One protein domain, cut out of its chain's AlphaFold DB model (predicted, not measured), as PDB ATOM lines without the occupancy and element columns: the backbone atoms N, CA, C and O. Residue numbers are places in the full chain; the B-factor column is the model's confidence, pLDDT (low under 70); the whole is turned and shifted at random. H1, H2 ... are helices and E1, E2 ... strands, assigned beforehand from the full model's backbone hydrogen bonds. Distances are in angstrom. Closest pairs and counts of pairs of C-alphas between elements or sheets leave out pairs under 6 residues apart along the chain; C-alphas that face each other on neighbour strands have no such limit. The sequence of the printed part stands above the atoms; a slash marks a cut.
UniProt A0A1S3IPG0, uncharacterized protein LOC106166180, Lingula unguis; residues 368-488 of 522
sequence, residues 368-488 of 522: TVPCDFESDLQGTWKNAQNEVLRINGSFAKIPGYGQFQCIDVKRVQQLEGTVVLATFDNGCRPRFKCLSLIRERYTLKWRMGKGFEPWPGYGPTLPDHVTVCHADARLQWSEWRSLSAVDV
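AT A GLANCE: This is residues 368 to 488 of the 522 residues of the protein "uncharacterized protein LOC106166180" of Lingula unguis (UniProt A0A1S3IPG0). A closed barrel of eight antiparallel strands makes the body, with the short helix H1 on its outside beside E5 and E6, and H2 following it. One long loop runs from E7 to H1, and its residues 456 to 461 stick out from the body. The order round the ring is E1 E2 E3 E4 E5 E6 E7 E8 and back to E1, and E1 to E7 form a meander, each strand the antiparallel neighbour of the one before. The printed part has 121 residues, with seven strands, two helices and a last strand along the chain; the class is mostly strand, with 58 residues, under half, in named elements. It is compact, with a radius of gyration of the C-alphas of 14.4 A and spans of 45 by 34 by 27 A.

IN THESE COORDINATES: E1, residues 379 to 382, begins at C-alpha 379 (211.548, 219.183, 204.056). E2 is residues 388 to 392, E3 is 395 to 398, and E4 is 402 to 408, 19.8 A long. E5 is residues 418 to 422. E6, residues 431 to 440, is the longest strand at 28.4 A and ends at C-alpha 440 (202.333, 219.986, 193.658). E7, residues 443 to 448, measures 16.8 A. H1 is residues 465 to 469 and H2 is 472 to 476. E8, residues 481 to 487, measures 18.4 A and ends at C-alpha 487 (216.040, 215.816, 200.028).

HOW THE PARTS SIT: In the barrel, E1 and E2 form a hairpin, with N 381 and O 389 within hydrogen-bond range at 2.8 A. E6 has staggered pairing: its residues 431 to 435 pair with E5, N 433 to O 420 at 2.8 A, and its residues 435 to 440 pair with E7, N 438 to O 445 at 2.9 A. E8 pairs with E7, N 483 to O 444 at 2.8 A, and with E1, N 484 to O 382 at 2.8 A, which closes the ring. Outside the barrel, H1 is on it at a height over the sheet of 8.7 A, and only just over E6, with 3 of its C-alphas on that strand; the closest C-alphas of H1 and E6 are those of Cys 469 and Cys 434, 5.3 A apart. H2 is not on the barrel, but only just, with 4 pairs of C-alphas within 10 A. H1 and H2 are close but not clearly touching, with Thr 467 and Ala 473 closest, their C-alphas 7.9 A apart. In H1 every O i to N i+4 pair is within hydrogen-bond range; in H2 it is 0 of 1, beside 2 of 2 O i to N i+3 pairs.

THE WHOLE: The C-alphas farthest apart are those of Ala 384 and Gly 459, 45.3 A. The printed part has no cut. The link from E7 to H1, residues 449 to 464, is long. The mean pLDDT of the printed part is 76.8, and 38 residues are under 70: residue 368, residues 410 to 416, 450 to 477, and 487 to 488.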
ATOM      1  N   THR A 368     198.916 233.719 220.399       68.75
ATOM      2  CA  THR A 368     199.979 233.144 219.568       68.75
ATOM      3  C   THR A 368     200.394 231.793 220.132       68.75
ATOM      4  O   THR A 368     201.267 231.695 220.991       68.75
ATOM      5  N   VAL A 369     199.731 230.726 219.687       77.88
ATOM      6  CA  VAL A 369     200.156 229.367 220.043       77.88
ATOM      7  C   VAL A 369     201.055 228.843 218.932       77.88
ATOM      8  O   VAL A 369     200.621 228.848 217.787       77.88
ATOM      9  N   PRO A 370     202.292 228.405 219.214       84.12
ATOM     10  CA  PRO A 370     203.122 227.773 218.195       84.12
ATOM     11  C   PRO A 370     202.383 226.601 217.533       84.12
ATOM     12  O   PRO A 370     201.806 225.768 218.233       84.12
ATOM     13  N   CYS A 371     202.412 226.537 216.204       88.31
ATOM     14  CA  CYS A 371     201.903 225.409 215.420       88.31
ATOM     15  C   CYS A 371     203.029 224.719 214.662       88.31
ATOM     16  O   CYS A 371     204.107 225.284 214.514       88.31
ATOM     17  N   ASP A 372     202.775 223.515 214.157       91.81
ATOM     18  CA  ASP A 372     203.650 222.870 213.182       91.81
ATOM     19  C   ASP A 372     203.097 223.070 211.769       91.81
ATOM     20  O   ASP A 372     201.884 223.066 211.553       91.81
ATOM     21  N   PHE A 373     203.992 223.213 210.793       91.94
ATOM     22  CA  PHE A 373     203.621 223.132 209.385       91.94
ATOM     23  C   PHE A 373     203.163 221.710 209.039       91.94
ATOM     24  O   PHE A 373     203.678 220.729 209.584       91.94
ATOM     25  N   GLU A 374     202.237 221.591 208.085       90.81
ATOM     26  CA  GLU A 374     201.746 220.294 207.613       90.81
ATOM     27  C   GLU A 374     202.905 219.388 207.171       90.81
ATOM     28  O   GLU A 374     203.857 219.821 206.518       90.81
ATOM     29  N   SER A 375     202.843 218.112 207.561       90.50
ATOM     30  CA  SER A 375     203.957 217.162 207.399       90.50
ATOM     31  C   SER A 375     204.404 216.951 205.949       90.50
ATOM     32  O   SER A 375     205.550 216.588 205.701       90.50
ATOM     33  N   ASP A 376     203.517 217.180 204.983       89.88
ATOM     34  CA  ASP A 376     203.801 217.090 203.557       89.88
ATOM     35  C   ASP A 376     204.483 218.354 203.004       89.88
ATOM     36  O   ASP A 376     205.121 218.279 201.955       89.88
ATOM     37  N   LEU A 377     204.415 219.489 203.698       91.94
ATOM     38  CA  LEU A 377     205.154 220.708 203.362       91.94
ATOM     39  C   LEU A 377     206.577 220.693 203.945       91.94
ATOM     40  O   LEU A 377     207.470 221.379 203.435       91.94
ATOM     41  N   GLN A 378     206.807 219.902 204.998       93.56
ATOM     42  CA  GLN A 378     208.106 219.780 205.658       93.56
ATOM     43  C   GLN A 378     209.173 219.165 204.734       93.56
ATOM     44  O   GLN A 378     208.897 218.282 203.922       93.56
ATOM     45  N   GLY A 379     210.414 219.641 204.859       92.00
ATOM     46  CA  GLY A 379     211.548 219.183 204.056       92.00
ATOM     47  C   GLY A 379     212.447 220.311 203.547       92.00
ATOM     48  O   GLY A 379     212.376 221.457 203.998       92.00
ATOM     49  N   THR A 380     213.326 219.959 202.604       94.12
ATOM     50  CA  THR A 380     214.254 220.892 201.952       94.12
ATOM     51  C   THR A 380     213.916 221.040 200.470       94.12
ATOM     52  O   THR A 380     213.934 220.071 199.707       94.12
ATOM     53  N   TRP A 381     213.652 222.279 200.063       93.06
ATOM     54  CA  TRP A 381     213.182 222.668 198.736       93.06
ATOM     55  C   TRP A 381     214.163 223.652 198.095       93.06
ATOM     56  O   TRP A 381     214.748 224.473 198.799       93.06
ATOM     57  N   LYS A 382     214.351 223.602 196.774       92.00
ATOM     58  CA  LYS A 382     215.341 224.423 196.064       92.00
ATOM     59  C   LYS A 382     214.894 224.836 194.664       92.00
ATOM     60  O   LYS A 382     214.265 224.048 193.966       92.00
ATOM     61  N   ASN A 383     215.237 226.045 194.220       86.56
ATOM     62  CA  ASN A 383     215.032 226.469 192.823       86.56
ATOM     63  C   ASN A 383     216.262 226.215 191.935       86.56
ATOM     64  O   ASN A 383     217.320 225.770 192.380       86.56
ATOM     65  N   ALA A 384     216.124 226.562 190.654       82.81
ATOM     66  CA  ALA A 384     217.210 226.545 189.679       82.81
ATOM     67  C   ALA A 384     218.412 227.419 190.095       82.81
ATOM     68  O   ALA A 384     219.546 227.093 189.757       82.81
ATOM     69  N   GLN A 385     218.182 228.483 190.870       84.12
ATOM     70  CA  GLN A 385     219.207 229.394 191.394       84.12
ATOM     71  C   GLN A 385     219.903 228.867 192.660       84.12
ATOM     72  O   GLN A 385     220.735 229.566 193.231       84.12
ATOM     73  N   ASN A 386     219.604 227.637 193.096       84.69
ATOM     74  CA  ASN A 386     220.163 227.028 194.306       84.69
ATOM     75  C   ASN A 386     219.772 227.737 195.618       84.69
ATOM     76  O   ASN A 386     220.394 227.507 196.653       84.69
ATOM     77  N   GLU A 387     218.714 228.551 195.606       86.50
ATOM     78  CA  GLU A 387     218.102 229.086 196.820       86.50
ATOM     79  C   GLU A 387     217.365 227.959 197.544       86.50
ATOM     80  O   GLU A 387     216.559 227.258 196.933       86.50
ATOM     81  N   VAL A 388     217.631 227.784 198.841       90.38
ATOM     82  CA  VAL A 388     217.102 226.667 199.633       90.38
ATOM     83  C   VAL A 388     216.090 227.161 200.661       90.38
ATOM     84  O   VAL A 388     216.428 227.967 201.527       90.38
ATOM     85  N   LEU A 389     214.874 226.622 200.602       92.06
ATOM     86  CA  LEU A 389     213.827 226.778 201.607       92.06
ATOM     87  C   LEU A 389     213.781 225.514 202.473       92.06
ATOM     88  O   LEU A 389     213.709 224.400 201.951       92.06
ATOM     89  N   ARG A 390     213.820 225.675 203.798       94.69
ATOM     90  CA  ARG A 390     213.733 224.556 204.753       94.69
ATOM     91  C   ARG A 390     212.517 224.724 205.645       94.69
ATOM     92  O   ARG A 390     212.392 225.767 206.274       94.69
ATOM     93  N   ILE A 391     211.672 223.703 205.733       94.31
ATOM     94  CA  ILE A 391     210.534 223.662 206.658       94.31
ATOM     95  C   ILE A 391     210.731 222.474 207.600       94.31
ATOM     96  O   ILE A 391     210.892 221.348 207.131       94.31
ATOM     97  N   ASN A 392     210.752 222.723 208.908       93.25
ATOM     98  CA  ASN A 392     210.952 221.703 209.936       93.25
ATOM     99  C   ASN A 392     210.080 222.004 211.162       93.25
ATOM    100  O   ASN A 392     210.315 223.008 211.841       93.25
ATOM    101  N   GLY A 393     209.093 221.144 211.435       92.69
ATOM    102  CA  GLY A 393     208.134 221.339 212.525       92.69
ATOM    103  C   GLY A 393     207.450 222.700 212.426       92.69
ATOM    104  O   GLY A 393     206.778 222.986 211.437       92.69
ATOM    105  N   SER A 394     207.693 223.559 213.413       92.38
ATOM    106  CA  SER A 394     207.134 224.909 213.521       92.38
ATOM    107  C   SER A 394     207.930 226.001 212.808       92.38
ATOM    108  O   SER A 394     207.505 227.154 212.818       92.38
ATOM    109  N   PHE A 395     209.062 225.688 212.170       94.50
ATOM    110  CA  PHE A 395     209.941 226.697 211.575       94.50
ATOM    111  C   PHE A 395     210.074 226.564 210.060       94.50
ATOM    112  O   PHE A 395     210.294 225.477 209.528       94.50
ATOM    113  N   ALA A 396     210.035 227.703 209.369       93.94
ATOM    114  CA  ALA A 396     210.358 227.830 207.955       93.94
ATOM    115  C   ALA A 396     211.515 228.820 207.775       93.94
ATOM    116  O   ALA A 396     211.431 229.974 208.186       93.94
ATOM    117  N   LYS A 397     212.607 228.388 207.146       93.38
ATOM    118  CA  LYS A 397     213.717 229.250 206.731       93.38
ATOM    119  C   LYS A 397     213.588 229.526 205.240       93.38
ATOM    120  O   LYS A 397     213.781 228.618 204.430       93.38
ATOM    121  N   ILE A 398     213.263 230.767 204.896       89.50
ATOM    122  CA  ILE A 398     213.014 231.216 203.526       89.50
ATOM    123  C   ILE A 398     214.243 231.999 203.029       89.50
ATOM    124  O   ILE A 398     214.706 232.922 203.709       89.50
ATOM    125  N   PRO A 399     214.800 231.659 201.854       84.81
ATOM    126  CA  PRO A 399     215.985 232.326 201.321       84.81
ATOM    127  C   PRO A 399     215.705 233.811 201.065       84.81
ATOM    128  O   PRO A 399     214.663 234.164 200.523       84.81
ATOM    129  N   GLY A 400     216.622 234.682 201.494       80.75
ATOM    130  CA  GLY A 400     216.480 236.141 201.390       80.75
ATOM    131  C   GLY A 400     215.528 236.786 202.406       80.75
ATOM    132  O   GLY A 400     215.588 237.995 202.585       80.75
ATOM    133  N   TYR A 401     214.697 236.005 203.105       82.44
ATOM    134  CA  TYR A 401     213.700 236.515 204.058       82.44
ATOM    135  C   TYR A 401     213.935 236.070 205.510       82.44
ATOM    136  O   TYR A 401     213.326 236.618 206.419       82.44
ATOM    137  N   GLY A 402     214.807 235.094 205.765       87.38
ATOM    138  CA  GLY A 402     215.158 234.687 207.128       87.38
ATOM    139  C   GLY A 402     214.289 233.554 207.677       87.38
ATOM    140  O   GLY A 402     213.875 232.664 206.931       87.38
ATOM    141  N   GLN A 403     214.103 233.530 208.998       90.88
ATOM    142  CA  GLN A 403     213.418 232.455 209.716       90.88
ATOM    143  C   GLN A 403     212.039 232.903 210.205       90.88
ATOM    144  O   GLN A 403     211.862 234.009 210.708       90.88
ATOM    145  N   PHE A 404     211.077 231.996 210.073       91.75
ATOM    146  CA  PHE A 404     209.676 232.198 210.392       91.75
ATOM    147  C   PHE A 404     209.187 231.077 211.300       91.75
ATOM    148  O   PHE A 404     209.537 229.916 211.080       91.75
ATOM    149  N   GLN A 405     208.365 231.413 212.289       91.56
ATOM    150  CA  GLN A 405     207.707 230.458 213.178       91.56
ATOM    151  C   GLN A 405     206.206 230.404 212.877       91.56
ATOM    152  O   GLN A 405     205.557 231.442 212.835       91.56
ATOM    153  N   CYS A 406     205.643 229.215 212.683       89.62
ATOM    154  CA  CYS A 406     204.201 229.008 212.557       89.62
ATOM    155  C   CYS A 406     203.512 229.380 213.871       89.62
ATOM    156  O   CYS A 406     203.916 228.926 214.949       89.62
ATOM    157  N   ILE A 407     202.462 230.191 213.773       85.94
ATOM    158  CA  ILE A 407     201.603 230.532 214.903       85.94
ATOM    159  C   ILE A 407     200.134 230.300 214.546       85.94
ATOM    160  O   ILE A 407     199.650 230.716 213.496       85.94
ATOM    161  N   ASP A 408     199.419 229.638 215.443       78.50
ATOM    162  CA  ASP A 408     197.978 229.477 215.383       78.50
ATOM    163  C   ASP A 408     197.311 230.648 216.109       78.50
ATOM    164  O   ASP A 408     197.585 230.933 217.282       78.50
ATOM    165  N   VAL A 409     196.425 231.330 215.385       70.25
ATOM    166  CA  VAL A 409     195.616 232.426 215.900       70.25
ATOM    167  C   VAL A 409     194.240 231.849 216.209       70.25
ATOM    168  O   VAL A 409     193.385 231.757 215.330       70.25
ATOM    169  N   LYS A 410     194.027 231.497 217.484       59.00
ATOM    170  CA  LYS A 410     192.878 230.754 218.060       59.00
ATOM    171  C   LYS A 410     191.451 231.233 217.709       59.00
ATOM    172  O   LYS A 410     190.489 230.698 218.254       59.00
ATOM    173  N   ARG A 411     191.262 232.253 216.869       52.12
ATOM    174  CA  ARG A 411     189.969 232.909 216.625       52.12
ATOM    175  C   ARG A 411     189.379 232.772 215.221       52.12
ATOM    176  O   ARG A 411     188.293 233.306 215.030       52.12
ATOM    177  N   VAL A 412     189.988 232.071 214.257       47.22
ATOM    178  CA  VAL A 412     189.389 231.974 212.907       47.22
ATOM    179  C   VAL A 412     189.603 230.599 212.266       47.22
ATOM    180  O   VAL A 412     190.725 230.215 211.977       47.22
ATOM    181  N   GLN A 413     188.512 229.866 212.012       48.44
ATOM    182  CA  GLN A 413     188.525 228.502 211.451       48.44
ATOM    183  C   GLN A 413     188.374 228.432 209.912       48.44
ATOM    184  O   GLN A 413     188.100 227.358 209.386       48.44
ATOM    185  N   GLN A 414     188.484 229.538 209.162       51.16
ATOM    186  CA  GLN A 414     188.008 229.564 207.761       51.16
ATOM    187  C   GLN A 414     188.812 230.434 206.772       51.16
ATOM    188  O   GLN A 414     188.213 231.127 205.955       51.16
ATOM    189  N   LEU A 415     190.149 230.436 206.791       55.12
ATOM    190  CA  LEU A 415     190.925 231.239 205.823       55.12
ATOM    191  C   LEU A 415     192.129 230.484 205.236       55.12
ATOM    192  O   LEU A 415     192.731 229.654 205.906       55.12
ATOM    193  N   GLU A 416     192.471 230.775 203.972       63.25
ATOM    194  CA  GLU A 416     193.601 230.144 203.267       63.25
ATOM    195  C   GLU A 416     194.923 230.870 203.582       63.25
ATOM    196  O   GLU A 416     195.069 232.060 203.281       63.25
ATOM    197  N   GLY A 417     195.898 230.134 204.120       71.62
ATOM    198  CA  GLY A 417     197.245 230.617 204.442       71.62
ATOM    199  C   GLY A 417     197.641 230.322 205.888       71.62
ATOM    200  O   GLY A 417     196.791 230.192 206.760       71.62
ATOM    201  N   THR A 418     198.942 230.213 206.140       83.62
ATOM    202  CA  THR A 418     199.503 230.009 207.478       83.62
ATOM    203  C   THR A 418     200.014 231.340 208.010       83.62
ATOM    204  O   THR A 418     200.811 232.012 207.347       83.62
ATOM    205  N   VAL A 419     199.586 231.729 209.212       84.19
ATOM    206  CA  VAL A 419     200.171 232.886 209.895       84.19
ATOM    207  C   VAL A 419     201.533 232.485 210.448       84.19
ATOM    208  O   VAL A 419     201.687 231.463 211.117       84.19
ATOM    209  N   VAL A 420     202.539 233.299 210.157       87.69
ATOM    210  CA  VAL A 420     203.904 233.087 210.627       87.69
ATOM    211  C   VAL A 420     204.440 234.332 211.317       87.69
ATOM    212  O   VAL A 420     204.105 235.455 210.948       87.69
ATOM    213  N   LEU A 421     205.296 234.140 212.310       87.12
ATOM    214  CA  LEU A 421     206.038 235.183 212.999       87.12
ATOM    215  C   LEU A 421     207.460 235.249 212.442       87.12
ATOM    216  O   LEU A 421     208.198 234.269 212.510       87.12
ATOM    217  N   ALA A 422     207.841 236.404 211.908       86.38
ATOM    218  CA  ALA A 422     209.217 236.718 211.550       86.38
ATOM    219  C   ALA A 422     209.953 237.262 212.778       86.38
ATOM    220  O   ALA A 422     209.457 238.194 213.418       86.38
ATOM    221  N   THR A 423     211.130 236.719 213.081       82.44
ATOM    222  CA  THR A 423     212.052 237.254 214.092       82.44
ATOM    223  C   THR A 423     213.369 237.647 213.432       82.44
ATOM    224  O   THR A 423     213.767 237.070 212.417       82.44
ATOM    225  N   PHE A 424     214.031 238.663 213.985       83.94
ATOM    226  CA  PHE A 424     215.175 239.296 213.341       83.94
ATOM    227  C   PHE A 424     216.354 239.470 214.292       83.94
ATOM    228  O   PHE A 424     216.193 239.909 215.429       83.94
ATOM    229  N   ASP A 425     217.560 239.238 213.778       83.19
ATOM    230  CA  ASP A 425     218.805 239.443 214.528       83.19
ATOM    231  C   ASP A 425     219.383 240.862 214.353       83.19
ATOM    232  O   ASP A 425     220.313 241.261 215.058       83.19
ATOM    233  N   ASN A 426     218.834 241.650 213.421       82.81
ATOM    234  CA  ASN A 426     219.322 242.982 213.040       82.81
ATOM    235  C   ASN A 426     218.634 244.139 213.797       82.81
ATOM    236  O   ASN A 426     218.783 245.301 213.422       82.81
ATOM    237  N   GLY A 427     217.891 243.842 214.868       86.44
ATOM    238  CA  GLY A 427     217.160 244.838 215.665       86.44
ATOM    239  C   GLY A 427     215.758 245.163 215.149       86.44
ATOM    240  O   GLY A 427     215.019 245.879 215.819       86.44
ATOM    241  N   CYS A 428     215.370 244.618 213.992       85.94
ATOM    242  CA  CYS A 428     213.999 244.705 213.509       85.94
ATOM    243  C   CYS A 428     213.015 244.067 214.481       85.94
ATOM    244  O   CYS A 428     213.283 243.033 215.094       85.94
ATOM    245  N   ARG A 429     211.848 244.694 214.596       81.25
ATOM    246  CA  ARG A 429     210.777 244.209 215.461       81.25
ATOM    247  C   ARG A 429     210.138 242.957 214.863       81.25
ATOM    248  O   ARG A 429     209.961 242.919 213.645       81.25
ATOM    249  N   PRO A 430     209.750 241.960 215.676       82.31
ATOM    250  CA  PRO A 430     209.056 240.787 215.162       82.31
ATOM    251  C   PRO A 430     207.715 241.153 214.506       82.31
ATOM    252  O   PRO A 430     207.017 242.057 214.968       82.31
ATOM    253  N   ARG A 431     207.343 240.456 213.423       80.75
ATOM    254  CA  ARG A 431     206.138 240.774 212.624       80.75
ATOM    255  C   ARG A 431     205.353 239.532 212.251       80.75
ATOM    256  O   ARG A 431     205.942 238.508 211.910       80.75
ATOM    257  N   PHE A 432     204.030 239.644 212.234       81.56
ATOM    258  CA  PHE A 432     203.180 238.600 211.678       81.56
ATOM    259  C   PHE A 432     203.116 238.722 210.163       81.56
ATOM    260  O   PHE A 432     203.040 239.819 209.613       81.56
ATOM    261  N   LYS A 433     203.116 237.588 209.474       84.94
ATOM    262  CA  LYS A 433     202.960 237.498 208.028       84.94
ATOM    263  C   LYS A 433     201.999 236.394 207.661       84.94
ATOM    264  O   LYS A 433     201.869 235.413 208.385       84.94
ATOM    265  N   CYS A 434     201.400 236.533 206.488       85.88
ATOM    266  CA  CYS A 434     200.715 235.430 205.843       85.88
ATOM    267  C   CYS A 434     201.677 234.705 204.894       85.88
ATOM    268  O   CYS A 434     202.250 235.332 203.999       85.88
ATOM    269  N   LEU A 435     201.840 233.397 205.072       89.25
ATOM    270  CA  LEU A 435     202.609 232.521 204.195       89.25
ATOM    271  C   LEU A 435     201.651 231.528 203.529       89.25
ATOM    272  O   LEU A 435     200.914 230.824 204.213       89.25
ATOM    273  N   SER A 436     201.653 231.450 202.197       89.94
ATOM    274  CA  SER A 436     200.933 230.391 201.476       89.94
ATOM    275  C   SER A 436     201.929 229.421 200.881       89.94
ATOM    276  O   SER A 436     202.881 229.821 200.205       89.94
ATOM    277  N   LEU A 437     201.675 228.147 201.145       90.44
ATOM    278  CA  LEU A 437     202.458 227.013 200.701       90.44
ATOM    279  C   LEU A 437     201.510 226.075 199.962       90.44
ATOM    280  O   LEU A 437     200.446 225.742 200.475       90.44
ATOM    281  N   ILE A 438     201.880 225.676 198.749       91.12
ATOM    282  CA  ILE A 438     201.123 224.707 197.956       91.12
ATOM    283  C   ILE A 438     202.101 223.671 197.431       91.12
ATOM    284  O   ILE A 438     203.038 224.002 196.701       91.12
ATOM    285  N   ARG A 439     201.873 222.406 197.775       90.06
ATOM    286  CA  ARG A 439     202.646 221.295 197.233       90.06
ATOM    287  C   ARG A 439     201.964 220.706 196.003       90.06
ATOM    288  O   ARG A 439     200.836 220.231 196.054       90.06
ATOM    289  N   GLU A 440     202.706 220.646 194.906       91.25
ATOM    290  CA  GLU A 440     202.333 219.986 193.658       91.25
ATOM    291  C   GLU A 440     203.359 218.888 193.343       91.25
ATOM    292  O   GLU A 440     204.392 219.125 192.716       91.25
ATOM    293  N   ARG A 441     203.083 217.654 193.784       86.38
ATOM    294  CA  ARG A 441     203.989 216.492 193.649       86.38
ATOM    295  C   ARG A 441     205.369 216.739 194.292       86.38
ATOM    296  O   ARG A 441     205.516 216.598 195.508       86.38
ATOM    297  N   TYR A 442     206.363 217.074 193.466       85.94
ATOM    298  CA  TYR A 442     207.761 217.338 193.831       85.94
ATOM    299  C   TYR A 442     208.102 218.830 193.831       85.94
ATOM    300  O   TYR A 442     209.253 219.191 194.069       85.94
ATOM    301  N   THR A 443     207.108 219.679 193.573       88.00
ATOM    302  CA  THR A 443     207.250 221.127 193.554       88.00
ATOM    303  C   THR A 443     206.537 221.721 194.762       88.00
ATOM    304  O   THR A 443     205.373 221.414 195.004       88.00
ATOM    305  N   LEU A 444     207.210 222.593 195.503       91.06
ATOM    306  CA  LEU A 444     206.593 223.488 196.473       91.06
ATOM    307  C   LEU A 444     206.494 224.874 195.848       91.06
ATOM    308  O   LEU A 444     207.503 225.475 195.470       91.06
ATOM    309  N   LYS A 445     205.274 225.383 195.754       91.31
ATOM    310  CA  LYS A 445     205.008 226.780 195.450       91.31
ATOM    311  C   LYS A 445     204.851 227.534 196.756       91.31
ATOM    312  O   LYS A 445     204.148 227.076 197.656       91.31
ATOM    313  N   TRP A 446     205.485 228.693 196.853       90.12
ATOM    314  CA  TRP A 446     205.317 229.570 198.001       90.12
ATOM    315  C   TRP A 446     205.203 231.029 197.576       90.12
ATOM    316  O   TRP A 446     205.734 231.446 196.544       90.12
ATOM    317  N   ARG A 447     204.486 231.795 198.390       88.38
ATOM    318  CA  ARG A 447     204.412 233.255 198.323       88.38
ATOM    319  C   ARG A 447     204.064 233.801 199.697       88.38
ATOM    320  O   ARG A 447     203.504 233.088 200.532       88.38
ATOM    321  N   MET A 448     204.374 235.068 199.914       85.94
ATOM    322  CA  MET A 448     204.208 235.713 201.207       85.94
ATOM    323  C   MET A 448     203.491 237.052 201.043       85.94
ATOM    324  O   MET A 448     203.740 237.788 200.086       85.94
ATOM    325  N   GLY A 449     202.589 237.355 201.973       78.75
ATOM    326  CA  GLY A 449     201.938 238.658 202.069       78.75
ATOM    327  C   GLY A 449     202.839 239.713 202.717       78.75
ATOM    328  O   GLY A 449     203.900 239.410 203.280       78.75
ATOM    329  N   LYS A 450     202.398 240.976 202.681       69.31
ATOM    330  CA  LYS A 450     203.029 242.024 203.492       69.31
ATOM    331  C   LYS A 450     202.836 241.737 204.979       69.31
ATOM    332  O   LYS A 450     201.843 241.137 205.385       69.31
ATOM    333  N   GLY A 451     203.828 242.127 205.775       66.12
ATOM    334  CA  GLY A 451     203.773 241.945 207.215       66.12
ATOM    335  C   GLY A 451     202.769 242.878 207.879       66.12
ATOM    336  O   GLY A 451     202.574 244.015 207.454       66.12
ATOM    337  N   PHE A 452     202.163 242.377 208.946       66.31
ATOM    338  CA  PHE A 452     201.434 243.147 209.933       66.31
ATOM    339  C   PHE A 452     202.276 243.222 211.212       66.31
ATOM    340  O   PHE A 452     202.799 242.214 211.693       66.31
ATOM    341  N   GLU A 453     202.388 244.414 211.788       62.88
ATOM    342  CA  GLU A 453     203.048 244.618 213.076       62.88
ATOM    343  C   GLU A 453     202.013 244.719 214.198       62.88
ATOM    344  O   GLU A 453     201.310 245.728 214.287       62.88
ATOM    345  N   PRO A 454     201.926 243.724 215.090       55.38
ATOM    346  CA  PRO A 454     201.151 243.821 216.321       55.38
ATOM    347  C   PRO A 454     201.953 244.603 217.368       55.38
ATOM    348  O   PRO A 454     202.374 244.024 218.366       55.38
ATOM    349  N   TRP A 455     202.262 245.884 217.150       50.69
ATOM    350  CA  TRP A 455     203.023 246.584 218.184       50.69
ATOM    351  C   TRP A 455     202.136 246.931 219.392       50.69
ATOM    352  O   TRP A 455     201.085 247.562 219.228       50.69
ATOM    353  N   PRO A 456     202.562 246.598 220.619       43.22
ATOM    354  CA  PRO A 456     201.936 247.105 221.828       43.22
ATOM    355  C   PRO A 456     202.123 248.615 221.962       43.22
ATOM    356  O   PRO A 456     203.226 249.130 222.102       43.22
ATOM    357  N   GLY A 457     201.014 249.342 221.883       44.69
ATOM    358  CA  GLY A 457     201.009 250.806 221.833       44.69
ATOM    359  C   GLY A 457     199.733 251.351 221.207       44.69
ATOM    360  O   GLY A 457     199.202 252.354 221.674       44.69
ATOM    361  N   TYR A 458     199.194 250.616 220.232       48.47
ATOM    362  CA  TYR A 458     198.011 250.982 219.449       48.47
ATOM    363  C   TYR A 458     196.668 250.570 220.078       48.47
ATOM    364  O   TYR A 458     195.617 250.727 219.462       48.47
ATOM    365  N   GLY A 459     196.684 250.080 221.322       43.97
ATOM    366  CA  GLY A 459     195.489 249.674 222.064       43.97
ATOM    367  C   GLY A 459     195.190 248.165 222.026       43.97
ATOM    368  O   GLY A 459     195.989 247.381 221.516       43.97
ATOM    369  N   PRO A 460     194.054 247.741 222.615       40.28
ATOM    370  CA  PRO A 460     193.666 246.332 222.790       40.28
ATOM    371  C   PRO A 460     193.281 245.594 221.507       40.28
ATOM    372  O   PRO A 460     193.113 244.372 221.532       40.28
ATOM    373  N   THR A 461     193.052 246.309 220.405       46.31
ATOM    374  CA  THR A 461     192.583 245.716 219.150       46.31
ATOM    375  C   THR A 461     193.752 245.086 218.416       46.31
ATOM    376  O   THR A 461     194.376 245.682 217.541       46.31
ATOM    377  N   LEU A 462     194.055 243.861 218.824       50.84
ATOM    378  CA  LEU A 462     194.935 242.965 218.098       50.84
ATOM    379  C   LEU A 462     194.309 242.606 216.745       50.84
ATOM    380  O   LEU A 462     193.080 242.519 216.651       50.84
ATOM    381  N   PRO A 463     195.132 242.382 215.710       50.19
ATOM    382  CA  PRO A 463     194.632 241.929 214.421       50.19
ATOM    383  C   PRO A 463     193.916 240.586 214.595       50.19
ATOM    384  O   PRO A 463     194.396 239.684 215.284       50.19
ATOM    385  N   ASP A 464     192.778 240.426 213.938       52.47
ATOM    386  CA  ASP A 464     192.266 239.092 213.655       52.47
ATOM    387  C   ASP A 464     193.051 238.470 212.480       52.47
ATOM    388  O   ASP A 464     193.770 239.143 211.736       52.47
ATOM    389  N   HIS A 465     192.935 237.150 212.305       51.91
ATOM    390  CA  HIS A 465     193.525 236.444 211.157       51.91
ATOM    391  C   HIS A 465     193.070 237.057 209.820       51.91
ATOM    392  O   HIS A 465     193.816 237.043 208.841       51.91
ATOM    393  N   VAL A 466     191.852 237.614 209.780       54.94
ATOM    394  CA  VAL A 466     191.318 238.363 208.639       54.94
ATOM    395  C   VAL A 466     192.270 239.517 208.328       54.94
ATOM    396  O   VAL A 466     192.778 239.580 207.226       54.94
ATOM    397  N   THR A 467     192.648 240.343 209.297       63.22
ATOM    398  CA  THR A 467     193.534 241.502 209.111       63.22
ATOM    399  C   THR A 467     194.915 241.125 208.556       63.22
ATOM    400  O   THR A 467     195.490 241.883 207.776       63.22
ATOM    401  N   VAL A 468     195.446 239.950 208.916       66.31
ATOM    402  CA  VAL A 468     196.782 239.497 208.474       66.31
ATOM    403  C   VAL A 468     196.741 238.765 207.125       66.31
ATOM    404  O   VAL A 468     197.629 238.949 206.293       66.31
ATOM    405  N   CYS A 469     195.720 237.939 206.891       69.81
ATOM    406  CA  CYS A 469     195.616 237.041 205.735       69.81
ATOM    407  C   CYS A 469     194.407 237.341 204.817       69.81
ATOM    408  O   CYS A 469     194.019 236.474 204.029       69.81
ATOM    409  N   HIS A 470     193.793 238.534 204.893       68.56
ATOM    410  CA  HIS A 470     192.579 238.870 204.129       68.56
ATOM    411  C   HIS A 470     192.765 238.717 202.619       68.56
ATOM    412  O   HIS A 470     193.850 238.961 202.088       68.56
ATOM    413  N   ALA A 471     191.668 238.437 201.910       57.03
ATOM    414  CA  ALA A 471     191.631 238.424 200.452       57.03
ATOM    415  C   ALA A 471     192.064 239.769 199.833       57.03
ATOM    416  O   ALA A 471     192.812 239.764 198.865       57.03
ATOM    417  N   ASP A 472     191.712 240.912 200.426       55.34
ATOM    418  CA  ASP A 472     192.147 242.227 199.913       55.34
ATOM    419  C   ASP A 472     193.619 242.528 200.220       55.34
ATOM    420  O   ASP A 472     194.305 243.185 199.437       55.34
ATOM    421  N   ALA A 473     194.162 241.956 201.303       52.75
ATOM    422  CA  ALA A 473     195.604 241.940 201.534       52.75
ATOM    423  C   ALA A 473     196.339 241.092 200.469       52.75
ATOM    424  O   ALA A 473     197.554 241.235 200.315       52.75
ATOM    425  N   ARG A 474     195.620 240.262 199.680       50.75
ATOM    426  CA  ARG A 474     196.157 239.505 198.528       50.75
ATOM    427  C   ARG A 474     196.564 240.339 197.337       50.75
ATOM    428  O   ARG A 474     197.421 239.888 196.581       50.75
ATOM    429  N   LEU A 475     196.055 241.564 197.220       48.22
ATOM    430  CA  LEU A 475     196.503 242.504 196.191       48.22
ATOM    431  C   LEU A 475     197.984 242.893 196.351       48.22
ATOM    432  O   LEU A 475     198.549 243.509 195.460       48.22
ATOM    433  N   GLN A 476     198.622 242.532 197.471       62.16
ATOM    434  CA  GLN A 476     200.008 242.886 197.783       62.16
ATOM    435  C   GLN A 476     200.899 241.669 198.085       62.16
ATOM    436  O   GLN A 476     201.903 241.798 198.787       62.16
ATOM    437  N   TRP A 477     200.525 240.477 197.614       69.50
ATOM    438  CA  TRP A 477     201.360 239.284 197.782       69.50
ATOM    439  C   TRP A 477     202.532 239.283 196.814       69.50
ATOM    440  O   TRP A 477     202.427 239.770 195.690       69.50
ATOM    441  N   SER A 478     203.634 238.667 197.238       71.06
ATOM    442  CA  SER A 478     204.713 238.351 196.314       71.06
ATOM    443  C   SER A 478     204.217 237.419 195.205       71.06
ATOM    444  O   SER A 478     203.310 236.601 195.409       71.06
ATOM    445  N   GLU A 479     204.878 237.475 194.053       77.38
ATOM    446  CA  GLU A 479     204.693 236.472 193.009       77.38
ATOM    447  C   GLU A 479     204.981 235.059 193.540       77.38
ATOM    448  O   GLU A 479     205.777 234.859 194.467       77.38
ATOM    449  N   TRP A 480     204.316 234.066 192.947       83.19
ATOM    450  CA  TRP A 480     204.551 232.663 193.266       83.19
ATOM    451  C   TRP A 480     205.960 232.246 192.857       83.19
ATOM    452  O   TRP A 480     206.318 232.293 191.681       83.19
ATOM    453  N   ARG A 481     206.735 231.741 193.817       82.00
ATOM    454  CA  ARG A 481     208.017 231.083 193.551       82.00
ATOM    455  C   ARG A 481     207.846 229.574 193.602       82.00
ATOM    456  O   ARG A 481     207.165 229.055 194.481       82.00
ATOM    457  N   SER A 482     208.476 228.876 192.660       82.75
ATOM    458  CA  SER A 482     208.430 227.412 192.555       82.75
ATOM    459  C   SER A 482     209.779 226.802 192.929       82.75
ATOM    460  O   SER A 482     210.822 227.240 192.443       82.75
ATOM    461  N   LEU A 483     209.755 225.781 193.781       83.25
ATOM    462  CA  LEU A 483     210.927 225.068 194.285       83.25
ATOM    463  C   LEU A 483     210.748 223.567 194.075       83.25
ATOM    464  O   LEU A 483     209.668 223.047 194.308       83.25
ATOM    465  N   SER A 484     211.798 222.859 193.676       82.81
ATOM    466  CA  SER A 484     211.825 221.395 193.594       82.81
ATOM    467  C   SER A 484     212.383 220.789 194.882       82.81
ATOM    468  O   SER A 484     213.277 221.364 195.503       82.81
ATOM    469  N   ALA A 485     211.878 219.631 195.300       75.50
ATOM    470  CA  ALA A 485     212.423 218.913 196.453       75.50
ATOM    471  C   ALA A 485     213.877 218.462 196.193       75.50
ATOM    472  O   ALA A 485     214.174 217.942 195.118       75.50
ATOM    473  N   VAL A 486     214.771 218.656 197.169       73.38
ATOM    474  CA  VAL A 486     216.188 218.229 197.087       73.38
ATOM    475  C   VAL A 486     216.409 216.945 197.863       73.38
ATOM    476  O   VAL A 486     216.923 215.979 197.319       73.38
ATOM    477  N   ASP A 487     215.952 216.941 199.113       57.59
ATOM    478  CA  ASP A 487     216.040 215.816 200.028       57.59
ATOM    479  C   ASP A 487     214.666 215.629 200.659       57.59
ATOM    480  O   ASP A 487     214.249 216.378 201.547       57.59
ATOM    481  N   VAL A 488     213.934 214.631 200.171       42.72
ATOM    482  CA  VAL A 488     212.764 214.121 200.879       42.72
ATOM    483  C   VAL A 488     213.303 213.059 201.821       42.72
ATOM    484  O   VAL A 488     213.405 211.894 201.443       42.72
TER     485      VAL A 488